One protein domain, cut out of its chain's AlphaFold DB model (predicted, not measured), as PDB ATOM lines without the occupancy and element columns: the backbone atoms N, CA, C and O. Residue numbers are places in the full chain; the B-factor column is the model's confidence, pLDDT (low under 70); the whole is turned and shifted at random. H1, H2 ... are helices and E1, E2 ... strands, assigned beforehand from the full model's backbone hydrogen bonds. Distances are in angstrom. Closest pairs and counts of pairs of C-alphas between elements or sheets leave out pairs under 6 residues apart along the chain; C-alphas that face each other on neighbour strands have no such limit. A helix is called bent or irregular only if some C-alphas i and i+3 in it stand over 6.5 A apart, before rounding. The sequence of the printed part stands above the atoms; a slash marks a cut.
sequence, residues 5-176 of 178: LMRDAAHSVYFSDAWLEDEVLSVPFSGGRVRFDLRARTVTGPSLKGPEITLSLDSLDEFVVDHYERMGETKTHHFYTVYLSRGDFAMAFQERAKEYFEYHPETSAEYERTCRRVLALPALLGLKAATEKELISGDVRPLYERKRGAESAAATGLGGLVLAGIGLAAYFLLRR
ATOM      1  N   LEU A   5      38.067  94.691  69.873       85.31
ATOM      2  CA  LEU A   5      38.019  95.902  70.703       85.31
ATOM      3  C   LEU A   5      38.782  95.740  72.025       85.31
ATOM      4  O   LEU A   5      39.468  96.660  72.460       85.31
ATOM      5  N   MET A   6      38.679  94.570  72.661       86.75
ATOM      6  CA  MET A   6      39.384  94.296  73.916       86.75
ATOM      7  C   MET A   6      40.886  94.115  73.703       86.75
ATOM      8  O   MET A   6      41.664  94.552  74.545       86.75
ATOM      9  N   ARG A   7      41.297  93.505  72.584       89.12
ATOM     10  CA  ARG A   7      42.716  93.384  72.209       89.12
ATOM     11  C   ARG A   7      43.337  94.755  71.953       89.12
ATOM     12  O   ARG A   7      44.428  95.016  72.442       89.12
ATOM     13  N   ASP A   8      42.624  95.638  71.260       87.19
ATOM     14  CA  ASP A   8      43.099  96.994  70.959       87.19
ATOM     15  C   ASP A   8      43.194  97.878  72.216       87.19
ATOM     16  O   ASP A   8      44.001  98.804  72.267       87.19
ATOM     17  N   ALA A   9      42.395  97.579  73.245       90.94
ATOM     18  CA  ALA A   9      42.433  98.256  74.539       90.94
ATOM     19  C   ALA A   9      43.421  97.628  75.543       90.94
ATOM     20  O   ALA A   9      43.576  98.149  76.649       90.94
ATOM     21  N   ALA A  10      44.062  96.504  75.206       94.12
ATOM     22  CA  ALA A  10      44.957  95.806  76.120       94.12
ATOM     23  C   ALA A  10      46.242  96.603  76.382       94.12
ATOM     24  O   ALA A  10      46.864  97.164  75.478       94.12
ATOM     25  N   HIS A  11      46.676  96.613  77.640       95.12
ATOM     26  CA  HIS A  11      47.895  97.299  78.053       95.12
ATOM     27  C   HIS A  11      49.120  96.526  77.580       95.12
ATOM     28  O   HIS A  11      49.231  95.325  77.820       95.12
ATOM     29  N   SER A  12      50.060  97.219  76.940       95.19
ATOM     30  CA  SER A  12      51.335  96.619  76.541       95.19
ATOM     31  C   SER A  12      52.193  96.317  77.770       95.19
ATOM     32  O   SER A  12      52.525  97.229  78.525       95.19
ATOM     33  N   VAL A  13      52.565  95.053  77.957       96.00
ATOM     34  CA  VAL A  13      53.408  94.560  79.058       96.00
ATOM     35  C   VAL A  13      54.564  93.714  78.515       96.00
ATOM     36  O   VAL A  13      54.583  93.376  77.331       96.00
ATOM     37  N   TYR A  14      55.504  93.337  79.385       93.88
ATOM     38  CA  TYR A  14      56.666  92.517  79.029       93.88
ATOM     39  C   TYR A  14      56.729  91.239  79.888       93.88
ATOM     40  O   TYR A  14      57.449  91.171  80.886       93.88
ATOM     41  N   PHE A  15      55.967  90.197  79.535       94.56
ATOM     42  CA  PHE A  15      56.085  88.883  80.183       94.56
ATOM     43  C   PHE A  15      57.474  88.264  79.967       94.56
ATOM     44  O   PHE A  15      57.976  87.577  80.861       94.56
ATOM     45  N   SER A  16      58.140  88.561  78.848       91.44
ATOM     46  CA  SER A  16      59.552  88.220  78.591       91.44
ATOM     47  C   SER A  16      60.525  88.694  79.678       91.44
ATOM     48  O   SER A  16      61.572  88.069  79.859       91.44
ATOM     49  N   ASP A  17      60.146  89.715  80.451       92.00
ATOM     50  CA  ASP A  17      60.925  90.304  81.545       92.00
ATOM     51  C   ASP A  17      60.292  90.090  82.927       92.00
ATOM     52  O   ASP A  17      60.812  90.580  83.929       92.00
ATOM     53  N   ALA A  18      59.191  89.338  83.009       94.25
ATOM     54  CA  ALA A  18      58.539  89.035  84.275       94.25
ATOM     55  C   ALA A  18      59.457  88.281  85.255       94.25
ATOM     56  O   ALA A  18      60.203  87.379  84.869       94.25
ATOM     57  N   TRP A  19      59.365  88.616  86.539       94.94
ATOM     58  CA  TRP A  19      60.166  87.993  87.594       94.94
ATOM     59  C   TRP A  19      59.312  87.664  88.811       94.94
ATOM     60  O   TRP A  19      58.361  88.382  89.124       94.94
ATOM     61  N   LEU A  20      59.661  86.577  89.500       95.06
ATOM     62  CA  LEU A  20      59.007  86.151  90.734       95.06
ATOM     63  C   LEU A  20      59.932  86.426  91.921       95.06
ATOM     64  O   LEU A  20      61.037  85.890  91.993       95.06
ATOM     65  N   GLU A  21      59.474  87.233  92.871       93.81
ATOM     66  CA  GLU A  21      60.204  87.570  94.096       93.81
ATOM     67  C   GLU A  21      59.243  87.517  95.281       93.81
ATOM     68  O   GLU A  21      58.161  88.084  95.216       93.81
ATOM     69  N   ASP A  22      59.610  86.787  96.338       92.31
ATOM     70  CA  ASP A  22      58.813  86.659  97.567       92.31
ATOM     71  C   ASP A  22      57.315  86.360  97.357       92.31
ATOM     72  O   ASP A  22      56.462  86.881  98.068       92.31
ATOM     73  N   GLU A  23      57.003  85.460  96.415       95.31
ATOM     74  CA  GLU A  23      55.629  85.100  96.012       95.31
ATOM     75  C   GLU A  23      54.854  86.219  95.299       95.31
ATOM     76  O   GLU A  23      53.633  86.160  95.202       95.31
ATOM     77  N   VAL A  24      55.547  87.209  94.741       96.81
ATOM     78  CA  VAL A  24      54.966  88.247  93.887       96.81
ATOM     79  C   VAL A  24      55.566  88.145  92.491       96.81
ATOM     80  O   VAL A  24      56.751  88.416  92.281       96.81
ATOM     81  N   LEU A  25      54.746  87.758  91.515       97.69
ATOM     82  CA  LEU A  25      55.110  87.858  90.107       97.69
ATOM     83  C   LEU A  25      54.905  89.304  89.658       97.69
ATOM     84  O   LEU A  25      53.784  89.812  89.651       97.69
ATOM     85  N   SER A  26      55.984  89.953  89.247       97.44
ATOM     86  CA  SER A  26      55.951  91.283  88.649       97.44
ATOM     87  C   SER A  26      56.112  91.179  87.136       97.44
ATOM     88  O   SER A  26      57.072  90.581  86.658       97.44
ATOM     89  N   VAL A  27      55.198  91.797  86.389       97.31
ATOM     90  CA  VAL A  27      55.265  91.928  84.927       97.31
ATOM     91  C   VAL A  27      55.407  93.415  84.589       97.31
ATOM     92  O   VAL A  27      54.466  94.178  84.828       97.31
ATOM     93  N   PRO A  28      56.569  93.873  84.099       95.50
ATOM     94  CA  PRO A  28      56.796  95.291  83.854       95.50
ATOM     95  C   PRO A  28      56.004  95.803  82.643       95.50
ATOM     96  O   PRO A  28      55.659  95.052  81.730       95.50
ATOM     97  N   PHE A  29      55.751  97.110  82.633       93.69
ATOM     98  CA  PHE A  29      55.272  97.883  81.486       93.69
ATOM     99  C   PHE A  29      55.851  99.307  81.536       93.69
ATOM    100  O   PHE A  29      56.491  99.686  82.515       93.69
ATOM    101  N   SER A  30      55.644 100.121  80.495       87.75
ATOM    102  CA  SER A  30      56.285 101.447  80.359       87.75
ATOM    103  C   SER A  30      56.021 102.431  81.512       87.75
ATOM    104  O   SER A  30      56.824 103.333  81.730       87.75
ATOM    105  N   GLY A  31      54.921 102.266  82.250       86.25
ATOM    106  CA  GLY A  31      54.516 103.132  83.360       86.25
ATOM    107  C   GLY A  31      54.531 102.470  84.740       86.25
ATOM    108  O   GLY A  31      54.050 103.076  85.693       86.25
ATOM    109  N   GLY A  32      55.027 101.234  84.872       93.56
ATOM    110  CA  GLY A  32      54.969 100.513  86.142       93.56
ATOM    111  C   GLY A  32      55.089  99.001  85.996       93.56
ATOM    112  O   GLY A  32      55.873  98.489  85.199       93.56
ATOM    113  N   ARG A  33      54.332  98.268  86.814       95.75
ATOM    114  CA  ARG A  33      54.289  96.803  86.769       95.75
ATOM    115  C   ARG A  33      52.922  96.272  87.183       95.75
ATOM    116  O   ARG A  33      52.322  96.788  88.125       95.75
ATOM    117  N   VAL A  34      52.473  95.219  86.514       97.50
ATOM    118  CA  VAL A  34      51.390  94.359  86.996       97.50
ATOM    119  C   VAL A  34      51.970  93.450  88.073       97.50
ATOM    120  O   VAL A  34      53.065  92.913  87.902       97.50
ATOM    121  N   ARG A  35      51.266  93.291  89.189       98.06
ATOM    122  CA  ARG A  35      51.678  92.447  90.315       98.06
ATOM    123  C   ARG A  35      50.647  91.354  90.518       98.06
ATOM    124  O   ARG A  35      49.497  91.670  90.796       98.06
ATOM    125  N   PHE A  36      51.058  90.100  90.412       98.25
ATOM    126  CA  PHE A  36      50.276  88.963  90.884       98.25
ATOM    127  C   PHE A  36      50.888  88.502  92.204       98.25
ATOM    128  O   PHE A  36      52.009  88.000  92.219       98.25
ATOM    129  N   ASP A  37      50.180  88.707  93.308       98.06
ATOM    130  CA  ASP A  37      50.590  88.248  94.631       98.06
ATOM    131  C   ASP A  37      49.998  86.856  94.876       98.06
ATOM    132  O   ASP A  37      48.784  86.683  95.022       98.06
ATOM    133  N   LEU A  38      50.866  85.844  94.887       96.62
ATOM    134  CA  LEU A  38      50.483  84.444  95.038       96.62
ATOM    135  C   LEU A  38      50.052  84.132  96.479       96.62
ATOM    136  O   LEU A  38      49.222  83.243  96.672       96.62
ATOM    137  N   ARG A  39      50.569  84.857  97.485       96.12
ATOM    138  CA  ARG A  39      50.189  84.684  98.899       96.12
ATOM    139  C   ARG A  39      48.852  85.340  99.189       96.12
ATOM    140  O   ARG A  39      47.975  84.708  99.769       96.12
ATOM    141  N   ALA A  40      48.705  86.599  98.791       97.56
ATOM    142  CA  ALA A  40      47.478  87.360  98.986       97.56
ATOM    143  C   ALA A  40      46.368  86.946  98.010       97.56
ATOM    144  O   ALA A  40      45.221  87.343  98.205       97.56
ATOM    145  N   ARG A  41      46.693  86.150  96.979       97.75
ATOM    146  CA  ARG A  41      45.766  85.713  95.925       97.75
ATOM    147  C   ARG A  41      45.136  86.903  95.202       97.75
ATOM    148  O   ARG A  41      43.929  86.934  94.956       97.75
ATOM    149  N   THR A  42      45.948  87.894  94.843       98.38
ATOM    150  CA  THR A  42      45.483  89.115  94.169       98.38
ATOM    151  C   THR A  42      46.281  89.431  92.914       98.38
ATOM    152  O   THR A  42      47.420  89.007  92.738       98.38
ATOM    153  N   VAL A  43      45.661  90.201  92.024       98.31
ATOM    154  CA  VAL A  43      46.322  90.878  90.911       98.31
ATOM    155  C   VAL A  43      46.073  92.374  91.019       98.31
ATOM    156  O   VAL A  43      44.937  92.803  91.215       98.31
ATOM    157  N   THR A  44      47.125  93.166  90.864       98.31
ATOM    158  CA  THR A  44      47.072  94.624  90.817       98.31
ATOM    159  C   THR A  44      47.680  95.103  89.507       98.31
ATOM    160  O   THR A  44      48.808  94.741  89.171       98.31
ATOM    161  N   GLY A  45      46.946  95.924  88.764       97.00
ATOM    162  CA  GLY A  45      47.390  96.425  87.468       97.00
ATOM    163  C   GLY A  45      46.389  97.389  86.833       97.00
ATOM    164  O   GLY A  45      45.332  97.658  87.413       97.00
ATOM    165  N   PRO A  46      46.714  97.937  85.653       95.44
ATOM    166  CA  PRO A  46      45.853  98.890  84.970       95.44
ATOM    167  C   PRO A  46      44.548  98.234  84.489       95.44
ATOM    168  O   PRO A  46      44.547  97.147  83.907       95.44
ATOM    169  N   SER A  47      43.429  98.917  84.735       95.06
ATOM    170  CA  SER A  47      42.104  98.533  84.240       95.06
ATOM    171  C   SER A  47      41.938  98.888  82.760       95.06
ATOM    172  O   SER A  47      42.559  99.822  82.255       95.06
ATOM    173  N   LEU A  48      41.031  98.198  82.066       92.19
ATOM    174  CA  LEU A  48      40.586  98.598  80.725       92.19
ATOM    175  C   LEU A  48      39.817  99.931  80.714       92.19
ATOM    176  O   LEU A  48      39.751 100.587  79.679       92.19
ATOM    177  N   LYS A  49      39.197 100.322  81.835       85.19
ATOM    178  CA  LYS A  49      38.256 101.461  81.905       85.19
ATOM    179  C   LYS A  49      38.723 102.617  82.792       85.19
ATOM    180  O   LYS A  49      37.957 103.552  83.010       85.19
ATOM    181  N   GLY A  50      39.921 102.564  83.369       81.00
ATOM    182  CA  GLY A  50      40.304 103.567  84.359       81.00
ATOM    183  C   GLY A  50      41.629 103.292  85.063       81.00
ATOM    184  O   GLY A  50      42.529 102.723  84.446       81.00
ATOM    185  N   PRO A  51      41.776 103.729  86.327       86.50
ATOM    186  CA  PRO A  51      43.046 103.660  87.042       86.50
ATOM    187  C   PRO A  51      43.473 102.214  87.345       86.50
ATOM    188  O   PRO A  51      42.788 101.247  87.005       86.50
ATOM    189  N   GLU A  52      44.625 102.071  88.004       94.69
ATOM    190  CA  GLU A  52      45.042 100.802  88.603       94.69
ATOM    191  C   GLU A  52      43.949 100.278  89.547       94.69
ATOM    192  O   GLU A  52      43.404 101.020  90.367       94.69
ATOM    193  N   ILE A  53      43.629  98.992  89.422       96.38
ATOM    194  CA  ILE A  53      42.685  98.292  90.294       96.38
ATOM    195  C   ILE A  53      43.347  97.035  90.859       96.38
ATOM    196  O   ILE A  53      44.346  96.549  90.327       96.38
ATOM    197  N   THR A  54      42.782  96.498  91.940       97.69
ATOM    198  CA  THR A  54      43.190  95.212  92.517       97.69
ATOM    199  C   THR A  54      42.008  94.254  92.522       97.69
ATOM    200  O   THR A  54      40.931  94.608  92.997       97.69
ATOM    201  N   LEU A  55      42.212  93.043  92.006       97.06
ATOM    202  CA  LEU A  55      41.216  91.975  91.960       97.06
ATOM    203  C   LEU A  55      41.724  90.759  92.739       97.06
ATOM    204  O   LEU A  55      42.921  90.481  92.755       97.06
ATOM    205  N   SER A  56      40.813  90.017  93.370       97.19
ATOM    206  CA  SER A  56      41.138  88.711  93.957       97.19
ATOM    207  C   SER A  56      41.071  87.626  92.882       97.19
ATOM    208  O   SER A  56      40.069  87.516  92.173       97.19
ATOM    209  N   LEU A  57      42.128  86.817  92.801       96.94
ATOM    210  CA  LEU A  57      42.273  85.712  91.854       96.94
ATOM    211  C   LEU A  57      41.233  84.606  92.083       96.94
ATOM    212  O   LEU A  57      40.817  83.958  91.130       96.94
ATOM    213  N   ASP A  58      40.778  84.423  93.324       95.81
ATOM    214  CA  ASP A  58      39.771  83.414  93.693       95.81
ATOM    215  C   ASP A  58      38.347  83.792  93.261       95.81
ATOM    216  O   ASP A  58      37.430  82.979  93.324       95.81
ATOM    217  N   SER A  59      38.157  85.044  92.843       94.69
ATOM    218  CA  SER A  59      36.854  85.640  92.525       94.69
ATOM    219  C   SER A  59      36.748  86.126  91.081       94.69
ATOM    220  O   SER A  59      35.889  86.952  90.781       94.69
ATOM    221  N   LEU A  60      37.676  85.702  90.222       96.44
ATOM    222  CA  LEU A  60      37.632  86.034  88.806       96.44
ATOM    223  C   LEU A  60      36.485  85.274  88.142       96.44
ATOM    224  O   LEU A  60      36.359  84.063  88.324       96.44
ATOM    225  N   ASP A  61      35.696  85.988  87.348       95.62
ATOM    226  CA  ASP A  61      34.666  85.378  86.509       95.62
ATOM    227  C   ASP A  61      35.316  84.724  85.287       95.62
ATOM    228  O   ASP A  61      34.975  83.602  84.911       95.62
ATOM    229  N   GLU A  62      36.308  85.401  84.702       95.12
ATOM    230  CA  GLU A  62      37.082  84.878  83.584       95.12
ATOM    231  C   GLU A  62      38.582  85.092  83.770       95.12
ATOM    232  O   GLU A  62      39.056  86.148  84.202       95.12
ATOM    233  N   PHE A  63      39.331  84.074  83.353       96.94
ATOM    234  CA  PHE A  63      40.759  84.151  83.109       96.94
ATOM    235  C   PHE A  63      41.042  83.547  81.733       96.94
ATOM    236  O   PHE A  63      40.796  82.363  81.496       96.94
ATOM    237  N   VAL A  64      41.503  84.371  80.796       97.06
ATOM    238  CA  VAL A  64      41.683  83.988  79.391       97.06
ATOM    239  C   VAL A  64      43.122  84.247  78.986       97.06
ATOM    240  O   VAL A  64      43.669  85.317  79.257       97.06
ATOM    241  N   VAL A  65      43.716  83.271  78.306       96.44
ATOM    242  CA  VAL A  65      45.001  83.424  77.625       96.44
ATOM    243  C   VAL A  65      44.748  83.249  76.135       96.44
ATOM    244  O   VAL A  65      44.449  82.154  75.664       96.44
ATOM    245  N   ASP A  66      44.839  84.343  75.399       95.06
ATOM    246  CA  ASP A  66      44.553  84.412  73.972       95.06
ATOM    247  C   ASP A  66      45.844  84.599  73.177       95.06
ATOM    248  O   ASP A  66      46.775  85.284  73.612       95.06
ATOM    249  N   HIS A  67      45.887  83.984  72.002       92.75
ATOM    250  CA  HIS A  67      46.958  84.157  71.032       92.75
ATOM    251  C   HIS A  67      46.333  84.547  69.703       92.75
ATOM    252  O   HIS A  67      45.365  83.932  69.263       92.75
ATOM    253  N   TYR A  68      46.895  85.558  69.053       89.88
ATOM    254  CA  TYR A  68      46.532  85.866  67.681       89.88
ATOM    255  C   TYR A  68      47.732  86.359  66.887       89.88
ATOM    256  O   TYR A  68      48.741  86.825  67.425       89.88
ATOM    257  N   GLU A  69      47.589  86.258  65.575       88.81
ATOM    258  CA  GLU A  69      48.590  86.672  64.612       88.81
ATOM    259  C   GLU A  69      48.073  87.866  63.825       88.81
ATOM    260  O   GLU A  69      46.909  87.921  63.426       88.81
ATOM    261  N   ARG A  70      48.949  88.841  63.594       86.50
ATOM    262  CA  ARG A  70      48.676  89.958  62.693       86.50
ATOM    263  C   ARG A  70      49.753  89.999  61.629       86.50
ATOM    264  O   ARG A  70      50.922  90.224  61.941       86.50
ATOM    265  N   MET A  71      49.341  89.815  60.380       83.75
ATOM    266  CA  MET A  71      50.221  89.997  59.234       83.75
ATOM    267  C   MET A  71      50.537  91.488  59.079       83.75
ATOM    268  O   MET A  71      49.635  92.307  58.890       83.75
ATOM    269  N   GLY A  72      51.809  91.844  59.233       78.94
ATOM    270  CA  GLY A  72      52.350  93.135  58.819       78.94
ATOM    271  C   GLY A  72      52.824  93.088  57.366       78.94
ATOM    272  O   GLY A  72      52.762  92.050  56.717       78.94
ATOM    273  N   GLU A  73      53.347  94.204  56.862       79.50
ATOM    274  CA  GLU A  73      53.818  94.300  55.468       79.50
ATOM    275  C   GLU A  73      54.968  93.332  55.150       79.50
ATOM    276  O   GLU A  73      55.081  92.848  54.030       79.50
ATOM    277  N   THR A  74      55.823  93.048  56.136       75.75
ATOM    278  CA  THR A  74      57.057  92.263  55.953       75.75
ATOM    279  C   THR A  74      57.212  91.108  56.938       75.75
ATOM    280  O   THR A  74      58.197  90.380  56.873       75.75
ATOM    281  N   LYS A  75      56.290  90.949  57.895       76.75
ATOM    282  CA  LYS A  75      56.424  89.976  58.990       76.75
ATOM    283  C   LYS A  75      55.109  89.716  59.708       76.75
ATOM    284  O   LYS A  75      54.292  90.624  59.867       76.75
ATOM    285  N   THR A  76      54.972  88.508  60.240       81.75
ATOM    286  CA  THR A  76      53.899  88.145  61.168       81.75
ATOM    287  C   THR A  76      54.225  88.644  62.575       81.75
ATOM    288  O   THR A  76      55.369  88.648  63.031       81.75
ATOM    289  N   HIS A  77      53.218  89.146  63.279       84.31
ATOM    290  CA  HIS A  77      53.317  89.516  64.686       84.31
ATOM    291  C   HIS A  77      52.470  88.564  65.509       84.31
ATOM    292  O   HIS A  77      51.261  88.509  65.297       84.31
ATOM    293  N   HIS A  78      53.088  87.869  66.460       88.62
ATOM    294  CA  HIS A  78      52.370  87.037  67.416       88.62
ATOM    295  C   HIS A  78      52.088  87.878  68.655       88.62
ATOM    296  O   HIS A  78      52.987  88.494  69.229       88.62
ATOM    297  N   PHE A  79      50.831  87.917  69.061       91.94
ATOM    298  CA  PHE A  79      50.398  88.611  70.261       91.94
ATOM    299  C   PHE A  79      49.861  87.591  71.243       91.94
ATOM    300  O   PHE A  79      49.000  86.785  70.897       91.94
ATOM    301  N   TYR A  80      50.367  87.649  72.468       94.62
ATOM    302  CA  TYR A  80      49.836  86.905  73.596       94.62
ATOM    303  C   TYR A  80      49.116  87.886  74.507       94.62
ATOM    304  O   TYR A  80      49.674  88.920  74.875       94.62
ATOM    305  N   THR A  81      47.856  87.605  74.824       96.31
ATOM    306  CA  THR A  81      47.007  88.475  75.641       96.31
ATOM    307  C   THR A  81      46.452  87.706  76.828       96.31
ATOM    308  O   THR A  81      45.833  86.660  76.667       96.31
ATOM    309  N   VAL A  82      46.668  88.241  78.026       97.50
ATOM    310  CA  VAL A  82      46.093  87.753  79.278       97.50
ATOM    311  C   VAL A  82      44.951  88.678  79.662       97.50
ATOM    312  O   VAL A  82      45.155  89.881  79.815       97.50
ATOM    313  N   TYR A  83      43.759  88.123  79.835       97.31
ATOM    314  CA  TYR A  83      42.570  88.858  80.244       97.31
ATOM    315  C   TYR A  83      42.011  88.305  81.545       97.31
ATOM    316  O   TYR A  83      41.926  87.089  81.726       97.31
ATOM    317  N   LEU A  84      41.630  89.216  82.436       96.88
ATOM    318  CA  LEU A  84      41.031  88.913  83.728       96.88
ATOM    319  C   LEU A  84      39.794  89.788  83.913       96.88
ATOM    320  O   LEU A  84      39.864  91.000  83.685       96.88
ATOM    321  N   SER A  85      38.689  89.205  84.371       95.88
ATOM    322  CA  SER A  85      37.466  89.952  84.672       95.88
ATOM    323  C   SER A  85      36.838  89.555  85.999       95.88
ATOM    324  O   SER A  85      36.985  88.429  86.479       95.88
ATOM    325  N   ARG A  86      36.154  90.526  86.607       94.94
ATOM    326  CA  ARG A  86      35.301  90.355  87.780       94.94
ATOM    327  C   ARG A  86      34.196  91.410  87.753       94.94
ATOM    328  O   ARG A  86      34.459  92.588  88.007       94.94
ATOM    329  N   GLY A  87      32.963  90.999  87.482       92.25
ATOM    330  CA  GLY A  87      31.829  91.889  87.257       92.25
ATOM    331  C   GLY A  87      32.152  92.928  86.182       92.25
ATOM    332  O   GLY A  87      32.591  92.596  85.083       92.25
ATOM    333  N   ASP A  88      32.000  94.208  86.521       91.00
ATOM    334  CA  ASP A  88      32.273  95.318  85.597       91.00
ATOM    335  C   ASP A  88      33.761  95.679  85.452       91.00
ATOM    336  O   ASP A  88      34.119  96.525  84.616       91.00
ATOM    337  N   PHE A  89      34.625  95.055  86.260       92.62
ATOM    338  CA  PHE A  89      36.063  95.285  86.270       92.62
ATOM    339  C   PHE A  89      36.780  94.311  85.346       92.62
ATOM    340  O   PHE A  89      36.540  93.105  85.375       92.62
ATOM    341  N   ALA A  90      37.709  94.836  84.553       95.25
ATOM    342  CA  ALA A  90      38.482  94.036  83.622       95.25
ATOM    343  C   ALA A  90      39.901  94.583  83.454       95.25
ATOM    344  O   ALA A  90      40.107  95.798  83.402       95.25
ATOM    345  N   MET A  91      40.854  93.669  83.320       96.81
ATOM    346  CA  MET A  91      42.242  93.930  82.955       96.81
ATOM    347  C   MET A  91      42.575  93.128  81.698       96.81
ATOM    348  O   MET A  91      42.187  91.966  81.588       96.81
ATOM    349  N   ALA A  92      43.319  93.722  80.771       96.88
ATOM    350  CA  ALA A  92      43.896  92.998  79.645       96.88
ATOM    351  C   ALA A  92      45.348  93.431  79.461       96.88
ATOM    352  O   ALA A  92      45.636  94.627  79.405       96.88
ATOM    353  N   PHE A  93      46.243  92.455  79.365       96.81
ATOM    354  CA  PHE A  93      47.678  92.652  79.227       96.81
ATOM    355  C   PHE A  93      48.157  91.934  77.984       96.81
ATOM    356  O   PHE A  93      47.869  90.753  77.811       96.81
ATOM    357  N   GLN A  94      48.897  92.624  77.134       96.25
ATOM    358  CA  GLN A  94      49.356  92.089  75.870       96.25
ATOM    359  C   GLN A  94      50.860  92.259  75.728       96.25
ATOM    360  O   GLN A  94      51.399  93.336  75.965       96.25
ATOM    361  N   GLU A  95      51.526  91.207  75.269       94.50
ATOM    362  CA  GLU A  95      52.895  91.295  74.781       94.50
ATOM    363  C   GLU A  95      52.960  90.802  73.339       94.50
ATOM    364  O   GLU A  95      52.349  89.797  72.957       94.50
ATOM    365  N   ARG A  96      53.725  91.529  72.528       90.12
ATOM    366  CA  ARG A  96      54.051  91.137  71.164       90.12
ATOM    367  C   ARG A  96      55.326  90.298  71.173       90.12
ATOM    368  O   ARG A  96      56.411  90.849  71.328       90.12
ATOM    369  N   ALA A  97      55.199  89.007  70.889       82.81
ATOM    370  CA  ALA A  97      56.325  88.140  70.572       82.81
ATOM    371  C   ALA A  97      56.692  88.336  69.088       82.81
ATOM    372  O   ALA A  97      55.899  88.059  68.182       82.81
ATOM    373  N   LYS A  98      57.864  88.914  68.814       70.75
ATOM    374  CA  LYS A  98      58.304  89.181  67.439       70.75
ATOM    375  C   LYS A  98      58.908  87.914  66.832       70.75
ATOM    376  O   LYS A  98      59.950  87.472  67.291       70.75
ATOM    377  N   GLU A  99      58.332  87.423  65.740       59.91
ATOM    378  CA  GLU A  99      59.092  86.636  64.768       59.91
ATOM    379  C   GLU A  99      59.655  87.595  63.712       59.91
ATOM    380  O   GLU A  99      58.933  88.414  63.131       59.91
ATOM    381  N   TYR A 100      60.966  87.543  63.499       59.34
ATOM    382  CA  TYR A 100      61.576  88.077  62.290       59.34
ATOM    383  C   TYR A 100      61.831  86.888  61.374       59.34
ATOM    384  O   TYR A 100      62.564  85.967  61.729       59.34
ATOM    385  N   PHE A 101      61.200  86.906  60.204       51.47
ATOM    386  CA  PHE A 101      61.549  86.011  59.111       51.47
ATOM    387  C   PHE A 101      62.928  86.413  58.582       51.47
ATOM    388  O   PHE A 101      63.040  87.237  57.688       51.47
ATOM    389  N   GLU A 102      63.955  85.894  59.243       41.16
ATOM    390  CA  GLU A 102      65.292  85.536  58.769       41.16
ATOM    391  C   GLU A 102      66.005  85.004  60.018       41.16
ATOM    392  O   GLU A 102      66.112  85.706  61.019       41.16
ATOM    393  N   TYR A 103      66.353  83.717  60.000       48.16
ATOM    394  CA  TYR A 103      66.828  82.907  61.129       48.16
ATOM    395  C   TYR A 103      67.912  83.614  61.973       48.16
ATOM    396  O   TYR A 103      69.111  83.432  61.763       48.16
ATOM    397  N   HIS A 104      67.492  84.381  62.979       52.09
ATOM    398  CA  HIS A 104      68.349  84.859  64.053       52.09
ATOM    399  C   HIS A 104      68.002  84.070  65.327       52.09
ATOM    400  O   HIS A 104      66.874  84.164  65.822       52.09
ATOM    401  N   PRO A 105      68.936  83.275  65.883       54.25
ATOM    402  CA  PRO A 105      68.661  82.421  67.044       54.25
ATOM    403  C   PRO A 105      68.219  83.223  68.281       54.25
ATOM    404  O   PRO A 105      67.445  82.731  69.099       54.25
ATOM    405  N   GLU A 106      68.642  84.485  68.388       54.31
ATOM    406  CA  GLU A 106      68.297  85.380  69.501       54.31
ATOM    407  C   GLU A 106      66.803  85.750  69.530       54.31
ATOM    408  O   GLU A 106      66.202  85.801  70.601       54.31
ATOM    409  N   THR A 107      66.167  85.919  68.365       60.94
ATOM    410  CA  THR A 107      64.721  86.193  68.268       60.94
ATOM    411  C   THR A 107      63.853  84.969  68.575       60.94
ATOM    412  O   THR A 107      62.754  85.132  69.102       60.94
ATOM    413  N   SER A 108      64.358  83.748  68.340       70.69
ATOM    414  CA  SER A 108      63.685  82.513  68.790       70.69
ATOM    415  C   SER A 108      63.632  82.457  70.314       70.69
ATOM    416  O   SER A 108      62.599  82.136  70.893       70.69
ATOM    417  N   ALA A 109      64.722  82.852  70.978       78.38
ATOM    418  CA  ALA A 109      64.808  82.813  72.432       78.38
ATOM    419  C   ALA A 109      63.834  83.790  73.114       78.38
ATOM    420  O   ALA A 109      63.238  83.442  74.134       78.38
ATOM    421  N   GLU A 110      63.649  85.001  72.573       77.50
ATOM    422  CA  GLU A 110      62.669  85.969  73.095       77.50
ATOM    423  C   GLU A 110      61.232  85.468  72.894       77.50
ATOM    424  O   GLU A 110      60.447  85.453  73.845       77.50
ATOM    425  N   TYR A 111      60.913  84.968  71.693       83.81
ATOM    426  CA  TYR A 111      59.614  84.365  71.387       83.81
ATOM    427  C   TYR A 111      59.289  83.198  72.328       83.81
ATOM    428  O   TYR A 111      58.235  83.183  72.972       83.81
ATOM    429  N   GLU A 112      60.206  82.235  72.447       87.62
ATOM    430  CA  GLU A 112      60.049  81.067  73.311       87.62
ATOM    431  C   GLU A 112      59.885  81.484  74.773       87.62
ATOM    432  O   GLU A 112      59.054  80.920  75.487       87.62
ATOM    433  N   ARG A 113      60.623  82.505  75.224       89.12
ATOM    434  CA  ARG A 113      60.516  83.025  76.589       89.12
ATOM    435  C   ARG A 113      59.144  83.638  76.860       89.12
ATOM    436  O   ARG A 113      58.523  83.260  77.855       89.12
ATOM    437  N   THR A 114      58.657  84.541  76.004       91.25
ATOM    438  CA  THR A 114      57.315  85.136  76.140       91.25
ATOM    439  C   THR A 114      56.244  84.053  76.134       91.25
ATOM    440  O   THR A 114      55.436  83.985  77.057       91.25
ATOM    441  N   CYS A 115      56.280  83.165  75.136       91.50
ATOM    442  CA  CYS A 115      55.331  82.067  74.988       91.50
ATOM    443  C   CYS A 115      55.269  81.207  76.258       91.50
ATOM    444  O   CYS A 115      54.207  81.063  76.869       91.50
ATOM    445  N   ARG A 116      56.423  80.715  76.729       93.38
ATOM    446  CA  ARG A 116      56.486  79.864  77.923       93.38
ATOM    447  C   ARG A 116      55.986  80.583  79.167       93.38
ATOM    448  O   ARG A 116      55.260  79.991  79.955       93.38
ATOM    449  N   ARG A 117      56.335  81.856  79.356       95.19
ATOM    450  CA  ARG A 117      55.911  82.621  80.538       95.19
ATOM    451  C   ARG A 117      54.435  82.990  80.522       95.19
ATOM    452  O   ARG A 117      53.824  83.019  81.585       95.19
ATOM    453  N   VAL A 118      53.835  83.251  79.367       96.50
ATOM    454  CA  VAL A 118      52.391  83.506  79.308       96.50
ATOM    455  C   VAL A 118      51.608  82.208  79.522       96.50
ATOM    456  O   VAL A 118      50.695  82.173  80.343       96.50
ATOM    457  N   LEU A 119      51.996  81.119  78.853       96.25
ATOM    458  CA  LEU A 119      51.285  79.836  78.927       96.25
ATOM    459  C   LEU A 119      51.474  79.099  80.261       96.25
ATOM    460  O   LEU A 119      50.657  78.252  80.613       96.25
ATOM    461  N   ALA A 120      52.521  79.422  81.020       96.94
ATOM    462  CA  ALA A 120      52.732  78.924  82.376       96.94
ATOM    463  C   ALA A 120      52.014  79.741  83.461       96.94
ATOM    464  O   ALA A 120      51.868  79.265  84.590       96.94
ATOM    465  N   LEU A 121      51.551  80.955  83.137       97.44
ATOM    466  CA  LEU A 121      50.929  81.855  84.106       97.44
ATOM    467  C   LEU A 121      49.731  81.208  84.823       97.44
ATOM    468  O   LEU A 121      49.675  81.306  86.047       97.44
ATOM    469  N   PRO A 122      48.811  80.489  84.146       97.12
ATOM    470  CA  PRO A 122      47.705  79.831  84.838       97.12
ATOM    471  C   PRO A 122      48.163  78.807  85.876       97.12
ATOM    472  O   PRO A 122      47.653  78.807  86.994       97.12
ATOM    473  N   ALA A 123      49.171  77.991  85.550       96.75
ATOM    474  CA  ALA A 123      49.727  77.014  86.481       96.75
ATOM    475  C   ALA A 123      50.404  77.694  87.680       96.75
ATOM    476  O   ALA A 123      50.175  77.283  88.817       96.75
ATOM    477  N   LEU A 124      51.166  78.771  87.447       97.12
ATOM    478  CA  LEU A 124      51.796  79.547  88.518       97.12
ATOM    479  C   LEU A 124      50.752  80.133  89.477       97.12
ATOM    480  O   LEU A 124      50.937  80.112  90.693       97.12
ATOM    481  N   LEU A 125      49.655  80.655  88.923       96.19
ATOM    482  CA  LEU A 125      48.570  81.264  89.683       96.19
ATOM    483  C   LEU A 125      47.581  80.234  90.245       96.19
ATOM    484  O   LEU A 125      46.646  80.627  90.932       96.19
ATOM    485  N   GLY A 126      47.731  78.936  89.967       95.12
ATOM    486  CA  GLY A 126      46.760  77.918  90.379       95.12
ATOM    487  C   GLY A 126      45.353  78.161  89.816       95.12
ATOM    488  O   GLY A 126      44.363  77.900  90.497       95.12
ATOM    489  N   LEU A 127      45.258  78.708  88.602       94.81
ATOM    490  CA  LEU A 127      44.007  79.042  87.922       94.81
ATOM    491  C   LEU A 127      43.824  78.198  86.661       94.81
ATOM    492  O   LEU A 127      44.783  77.792  86.006       94.81
ATOM    493  N   LYS A 128      42.563  77.984  86.279       94.06
ATOM    494  CA  LYS A 128      42.219  77.507  84.936       94.06
ATOM    495  C   LYS A 128      42.104  78.711  84.009       94.06
ATOM    496  O   LYS A 128      41.519  79.714  84.402       94.06
ATOM    497  N   ALA A 129      42.627  78.590  82.794       95.38
ATOM    498  CA  ALA A 129      42.474  79.605  81.761       95.38
ATOM    499  C   ALA A 129      41.716  79.041  80.558       95.38
ATOM    500  O   ALA A 129      41.969  77.908  80.146       95.38
ATOM    501  N   ALA A 130      40.822  79.836  79.971       94.38
ATOM    502  CA  ALA A 130      40.294  79.549  78.642       94.38
ATOM    503  C   ALA A 130      41.353  79.927  77.595       94.38
ATOM    504  O   ALA A 130      41.827  81.064  77.577       94.38
ATOM    505  N   THR A 131      41.745  78.979  76.744       92.62
ATOM    506  CA  THR A 131      42.765  79.190  75.712       92.62
ATOM    507  C   THR A 131      42.646  78.157  74.590       92.62
ATOM    508  O   THR A 131      42.135  77.059  74.807       92.62
ATOM    509  N   GLU A 132      43.126  78.509  73.398       89.25
ATOM    510  CA  GLU A 132      43.303  77.588  72.263       89.25
ATOM    511  C   GLU A 132      44.728  77.004  72.203       89.25
ATOM    512  O   GLU A 132      45.009  76.121  71.393       89.25
ATOM    513  N   LYS A 133      45.646  77.498  73.045       89.19
ATOM    514  CA  LYS A 133      47.030  77.020  73.132       89.19
ATOM    515  C   LYS A 133      47.188  75.990  74.239       89.19
ATOM    516  O   LYS A 133      46.482  76.014  75.244       89.19
ATOM    517  N   GLU A 134      48.160  75.102  74.072       91.94
ATOM    518  CA  GLU A 134      48.530  74.164  75.126       91.94
ATOM    519  C   GLU A 134      49.143  74.918  76.316       91.94
ATOM    520  O   GLU A 134      50.089  75.692  76.160       91.94
ATOM    521  N   LEU A 135      48.582  74.710  77.509       93.88
ATOM    522  CA  LEU A 135      49.095  75.298  78.743       93.88
ATOM    523  C   LEU A 135      50.271  74.489  79.282       93.88
ATOM    524  O   LEU A 135      50.280  73.260  79.232       93.88
ATOM    525  N   ILE A 136      51.232  75.184  79.888       95.06
ATOM    526  CA  ILE A 136      52.351  74.529  80.566       95.06
ATOM    527  C   ILE A 136      51.900  74.115  81.967       95.06
ATOM    528  O   ILE A 136      51.357  74.921  82.720       95.06
ATOM    529  N   SER A 137      52.148  72.854  82.318       90.31
ATOM    530  CA  SER A 137      51.821  72.268  83.622       90.31
ATOM    531  C   SER A 137      53.081  71.909  84.425       90.31
ATOM    532  O   SER A 137      54.189  71.898  83.890       90.31
ATOM    533  N   GLY A 138      52.914  71.618  85.721       90.50
ATOM    534  CA  GLY A 138      54.004  71.241  86.631       90.50
ATOM    535  C   GLY A 138      54.611  72.418  87.402       90.50
ATOM    536  O   GLY A 138      53.953  73.438  87.613       90.50
ATOM    537  N   ASP A 139      55.858  72.263  87.860       92.31
ATOM    538  CA  ASP A 139      56.584  73.350  88.525       92.31
ATOM    539  C   ASP A 139      57.092  74.365  87.496       92.31
ATOM    540  O   ASP A 139      58.087  74.156  86.801       92.31
ATOM    541  N   VAL A 140      56.371  75.478  87.401       95.12
ATOM    542  CA  VAL A 140      56.648  76.561  86.453       95.12
ATOM    543  C   VAL A 140      57.426  77.723  87.064       95.12
ATOM    544  O   VAL A 140      57.816  78.642  86.346       95.12
ATOM    545  N   ARG A 141      57.688  77.699  88.376       93.62
ATOM    546  CA  ARG A 141      58.427  78.770  89.066       93.62
ATOM    547  C   ARG A 141      59.794  79.058  88.437       93.62
ATOM    548  O   ARG A 141      60.109  80.241  88.309       93.62
ATOM    549  N   PRO A 142      60.579  78.060  87.975       93.12
ATOM    550  CA  PRO A 142      61.864  78.322  87.325       93.12
ATOM    551  C   PRO A 142      61.781  79.189  86.059       93.12
ATOM    552  O   PRO A 142      62.783  79.777  85.670       93.12
ATOM    553  N   LEU A 143      60.609  79.308  85.418       92.69
ATOM    554  CA  LEU A 143      60.438  80.167  84.238       92.69
ATOM    555  C   LEU A 143      60.496  81.663  84.578       92.69
ATOM    556  O   LEU A 143      60.768  82.481  83.697       92.69
ATOM    557  N   TYR A 144      60.262  82.020  85.842       91.38
ATOM    558  CA  TYR A 144      60.227  83.391  86.344       91.38
ATOM    559  C   TYR A 144      61.372  83.573  87.336       91.38
ATOM    560  O   TYR A 144      61.181  83.574  88.552       91.38
ATOM    561  N   GLU A 145      62.595  83.656  86.816       74.19
ATOM    562  CA  GLU A 145      63.788  83.807  87.645       74.19
ATOM    563  C   GLU A 145      63.678  85.008  88.597       74.19
ATOM    564  O   GLU A 145      63.098  86.048  88.277       74.19
ATOM    565  N   ARG A 146      64.280  84.870  89.782       60.28
ATOM    566  CA  ARG A 146      64.452  85.974  90.731       60.28
ATOM    567  C   ARG A 146      65.440  86.972  90.135       60.28
ATOM    568  O   ARG A 146      66.604  86.614  89.943       60.28
ATOM    569  N   LYS A 147      65.045  88.234  89.941       57.47
ATOM    570  CA  LYS A 147      66.032  89.316  89.798       57.47
ATOM    571  C   LYS A 147      66.858  89.352  91.089       57.47
ATOM    572  O   LYS A 147      66.396  89.848  92.110       57.47
ATOM    573  N   ARG A 148      68.083  88.811  91.078       46.56
ATOM    574  CA  ARG A 148      69.060  89.143  92.124       46.56
ATOM    575  C   ARG A 148      69.339  90.638  92.005       46.56
ATOM    576  O   ARG A 148      69.630  91.117  90.913       46.56
ATOM    577  N   GLY A 149      69.177  91.344  93.120       44.97
ATOM    578  CA  GLY A 149      69.147  92.798  93.196       44.97
ATOM    579  C   GLY A 149      70.175  93.508  92.317       44.97
ATOM    580  O   GLY A 149      71.379  93.372  92.510       44.97
ATOM    581  N   ALA A 150      69.666  94.322  91.397       42.47
ATOM    582  CA  ALA A 150      70.410  95.387  90.731       42.47
ATOM    583  C   ALA A 150      69.664  96.735  90.819       42.47
ATOM    584  O   ALA A 150      69.970  97.661  90.079       42.47
ATOM    585  N   GLU A 151      68.709  96.871  91.747       42.62
ATOM    586  CA  GLU A 151      67.992  98.125  92.029       42.62
ATOM    587  C   GLU A 151      67.889  98.371  93.546       42.62
ATOM    588  O   GLU A 151      66.813  98.523  94.110       42.62
ATOM    589  N   SER A 152      69.027  98.381  94.245       40.72
ATOM    590  CA  SER A 152      69.141  99.014  95.574       40.72
ATOM    591  C   SER A 152      70.583  99.443  95.875       40.72
ATOM    592  O   SER A 152      71.148  99.153  96.924       40.72
ATOM    593  N   ALA A 153      71.225 100.111  94.913       38.44
ATOM    594  CA  ALA A 153      72.541 100.734  95.110       38.44
ATOM    595  C   ALA A 153      72.647 102.150  94.512       38.44
ATOM    596  O   ALA A 153      73.746 102.673  94.368       38.44
ATOM    597  N   ALA A 154      71.520 102.798  94.191       41.53
ATOM    598  CA  ALA A 154      71.504 104.170  93.667       41.53
ATOM    599  C   ALA A 154      70.796 105.194  94.577       41.53
ATOM    600  O   ALA A 154      70.774 106.376  94.249       41.53
ATOM    601  N   ALA A 155      70.268 104.789  95.741       42.09
ATOM    602  CA  ALA A 155      69.562 105.697  96.660       42.09
ATOM    603  C   ALA A 155      70.298 105.993  97.985       42.09
ATOM    604  O   ALA A 155      69.881 106.881  98.723       42.09
ATOM    605  N   THR A 156      71.431 105.339  98.273       49.47
ATOM    606  CA  THR A 156      72.169 105.522  99.549       49.47
ATOM    607  C   THR A 156      73.564 106.137  99.380       49.47
ATOM    608  O   THR A 156      74.332 106.196 100.335       49.47
ATOM    609  N   GLY A 157      73.910 106.620  98.181       41.09
ATOM    610  CA  GLY A 157      75.221 107.229  97.910       41.09
ATOM    611  C   GLY A 157      75.276 108.747  98.120       41.09
ATOM    612  O   GLY A 157      76.277 109.265  98.602       41.09
ATOM    613  N   LEU A 158      74.197 109.474  97.807       41.72
ATOM    614  CA  LEU A 158      74.211 110.947  97.827       41.72
ATOM    615  C   LEU A 158      73.687 111.557  99.138       41.72
ATOM    616  O   LEU A 158      74.159 112.615  99.538       41.72
ATOM    617  N   GLY A 159      72.793 110.878  99.866       39.53
ATOM    618  CA  GLY A 159      72.323 111.352 101.178       39.53
ATOM    619  C   GLY A 159      73.333 111.143 102.317       39.53
ATOM    620  O   GLY A 159      73.422 111.965 103.229       39.53
ATOM    621  N   GLY A 160      74.138 110.075 102.251       39.78
ATOM    622  CA  GLY A 160      75.138 109.746 103.276       39.78
ATOM    623  C   GLY A 160      76.401 110.612 103.214       39.78
ATOM    624  O   GLY A 160      76.966 110.954 104.252       39.78
ATOM    625  N   LEU A 161      76.814 111.034 102.014       47.03
ATOM    626  CA  LEU A 161      77.978 111.910 101.833       47.03
ATOM    627  C   LEU A 161      77.697 113.367 102.234       47.03
ATOM    628  O   LEU A 161      78.594 114.043 102.735       47.03
ATOM    629  N   VAL A 162      76.453 113.839 102.096       52.12
ATOM    630  CA  VAL A 162      76.083 115.203 102.512       52.12
ATOM    631  C   VAL A 162      76.027 115.325 104.040       52.12
ATOM    632  O   VAL A 162      76.491 116.321 104.592       52.12
ATOM    633  N   LEU A 163      75.562 114.296 104.756       51.19
ATOM    634  CA  LEU A 163      75.508 114.328 106.225       51.19
ATOM    635  C   LEU A 163      76.883 114.116 106.885       51.19
ATOM    636  O   LEU A 163      77.176 114.758 107.895       51.19
ATOM    637  N   ALA A 164      77.765 113.304 106.291       53.88
ATOM    638  CA  ALA A 164      79.133 113.137 106.789       53.88
ATOM    639  C   ALA A 164      79.997 114.404 106.598       53.88
ATOM    640  O   ALA A 164      80.813 114.731 107.463       53.88
ATOM    641  N   GLY A 165      79.789 115.162 105.512       51.78
ATOM    642  CA  GLY A 165      80.511 116.415 105.255       51.78
ATOM    643  C   GLY A 165      80.117 117.563 106.193       51.78
ATOM    644  O   GLY A 165      80.980 118.298 106.676       51.78
ATOM    645  N   ILE A 166      78.824 117.695 106.512       56.94
ATOM    646  CA  ILE A 166      78.328 118.768 107.394       56.94
ATOM    647  C   ILE A 166      78.744 118.522 108.855       56.94
ATOM    648  O   ILE A 166      79.119 119.466 109.556       56.94
ATOM    649  N   GLY A 167      78.777 117.261 109.304       54.28
ATOM    650  CA  GLY A 167      79.234 116.904 110.653       54.28
ATOM    651  C   GLY A 167      80.706 117.250 110.919       54.28
ATOM    652  O   GLY A 167      81.042 117.751 111.994       54.28
ATOM    653  N   LEU A 168      81.587 117.062 109.928       57.03
ATOM    654  CA  LEU A 168      83.017 117.374 110.063       57.03
ATOM    655  C   LEU A 168      83.313 118.882 110.040       57.03
ATOM    656  O   LEU A 168      84.194 119.345 110.768       57.03
ATOM    657  N   ALA A 169      82.555 119.664 109.265       58.09
ATOM    658  CA  ALA A 169      82.702 121.120 109.235       58.09
ATOM    659  C   ALA A 169      82.244 121.784 110.550       58.09
ATOM    660  O   ALA A 169      82.896 122.710 111.039       58.09
ATOM    661  N   ALA A 170      81.175 121.272 111.173       59.78
ATOM    662  CA  ALA A 170      80.689 121.769 112.462       59.78
ATOM    663  C   ALA A 170      81.666 121.469 113.619       59.78
ATOM    664  O   ALA A 170      81.893 122.324 114.477       59.78
ATOM    665  N   TYR A 171      82.310 120.295 113.614       63.12
ATOM    666  CA  TYR A 171      83.292 119.922 114.639       63.12
ATOM    667  C   TYR A 171      84.556 120.805 114.605       63.12
ATOM    668  O   TYR A 171      85.063 121.213 115.652       63.12
ATOM    669  N   PHE A 172      85.042 121.180 113.415       60.25
ATOM    670  CA  PHE A 172      86.214 122.057 113.288       60.25
ATOM    671  C   PHE A 172      85.942 123.519 113.673       60.25
ATOM    672  O   PHE A 172      86.840 124.191 114.186       60.25
ATOM    673  N   LEU A 173      84.717 124.011 113.478       60.28
ATOM    674  CA  LEU A 173      84.336 125.368 113.882       60.28
ATOM    675  C   LEU A 173      84.188 125.511 115.405       60.28
ATOM    676  O   LEU A 173      84.543 126.555 115.951       60.28
ATOM    677  N   LEU A 174      83.746 124.462 116.104       58.62
ATOM    678  CA  LEU A 174      83.624 124.463 117.568       58.62
ATOM    679  C   LEU A 174      84.979 124.349 118.287       58.62
ATOM    680  O   LEU A 174      85.145 124.914 119.363       58.62
ATOM    681  N   ARG A 175      85.982 123.696 117.683       56.34
ATOM    682  CA  ARG A 175      87.311 123.516 118.300       56.34
ATOM    683  C   ARG A 175      88.231 124.746 118.210       56.34
ATOM    684  O   ARG A 175      89.265 124.768 118.862       56.34
ATOM    685  N   ARG A 176      87.887 125.769 117.418       54.09
ATOM    686  CA  ARG A 176      88.685 127.008 117.265       54.09
ATOM    687  C   ARG A 176      88.301 128.145 118.223       54.09
ATOM    688  O   ARG A 176      88.882 129.221 118.127       54.09
TER     689      ARG A 176
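What this domain is: This is residues 5 to 176 of the 178 residues of an uncharacterized protein of bacterium SCN 62-11 (UniProt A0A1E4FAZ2). A compact two-sheet body, with the five short strands E1 to E5 partly face to face with the three long strands E6 to E8, has the long helix H2 packed along one face of the three-stranded sheet, and a free tail, residues 149 to 176 with H3, sticks far out from it. The two sheets make a sandwich with crossed strands, and residues 125 to 148 loop back past H2 before the tail leaves the body. The printed part has 172 residues, with three named helices and eight named strands in the order H1 E1 E2 E3 E4 E5 E6 E7 E8 H2 H3, and its class is mixed, helices and strands. Both sheets are antiparallel, in the orders E1 - E2 - E3 - E4 - E5 and E6 - E7 - E8. The whole is loose, with a radius of gyration of the C-alphas of 21.7 A, and elongated, spanning 81 by 44 by 33 A, the tail making much of the length.

Where its parts are: The five-stranded sheet holds E1, residues 19 to 21, E2, residues 24 to 29, E3, residues 32 to 37, E4, residues 42 to 46, and E5, residues 52 to 56. E1 begins at C-alpha 19, (60.166, 87.993, 87.594). The three-stranded sheet holds E6, residues 62 to 71, 28.1 A long, E7, residues 76 to 86, 32.5 A, and E8, residues 89 to 98, 29.8 A. H1 is residues 5 to 8, beginning at C-alpha 5, (38.019, 95.902, 70.703). H2 is residues 105 to 124, 27.5 A long; it has a kink of 29 degrees near residue 118 and is only just irregular, with C-alphas 119 and 122 6.9 A apart. H3 is residues 158 to 174, 25.7 A long, ending at C-alpha 174, (83.624, 124.463, 117.568).

How they stand to each other: E1 to E5 form a meander, each strand the antiparallel neighbour of the one before, with E1 and E5 as edge strands. Within hydrogen-bond range are N 21 and O 24 at 3.0 A for the hairpin E1 and E2, N 27 and O 34 at 2.8 A for E2 and E3, N 35 and O 44 at 2.9 A for E3 and E4, and N 43 and O 55 at 2.8 A for E4 and E5. E6, E7 and E8 form a second meander, twisted, with N 66 and O 81 at 2.8 A and N 82 and O 93 at 2.8 A. The two sheets form a sandwich, two sheets face to face, their best planes 30 degrees apart and their strands at 53 degrees. The closest C-alphas of E4 and E8 are those of Pro 46 and Met 91, 6.5 A apart. H2 is on the sheet E6 E7 E8, two layers with the helix on one face, at a height over the sheet of 9.9 A. It lies over E6, E7 and E8 and runs along the strands, at 15 degrees to E8 on the local plane. The closest C-alphas of H2 and E8 are those of Tyr 111 and Ala 97, 5.1 A apart. H1 only grazes that sheet, with its residues 6 to 8. H3 and H2 are apart. Of the O i to N i+4 pairs, 14 of 16 in H2 and 11 of 13 in H3 are within hydrogen-bond range; H1 is too short for such a pair.

The domain as a whole: The C-alphas of Glu 132 and Arg 176, the two farthest apart, are 80.8 A apart. Without residues 149 to 176, which stand free, the body has 144 residues and spans 44 by 36 by 29 A. The printed part has no cut. The link from H2 to H3, 33 residues, is long. The mean pLDDT of the printed part is 82.8; residues 99 to 107 and 146 to 176 are under 70.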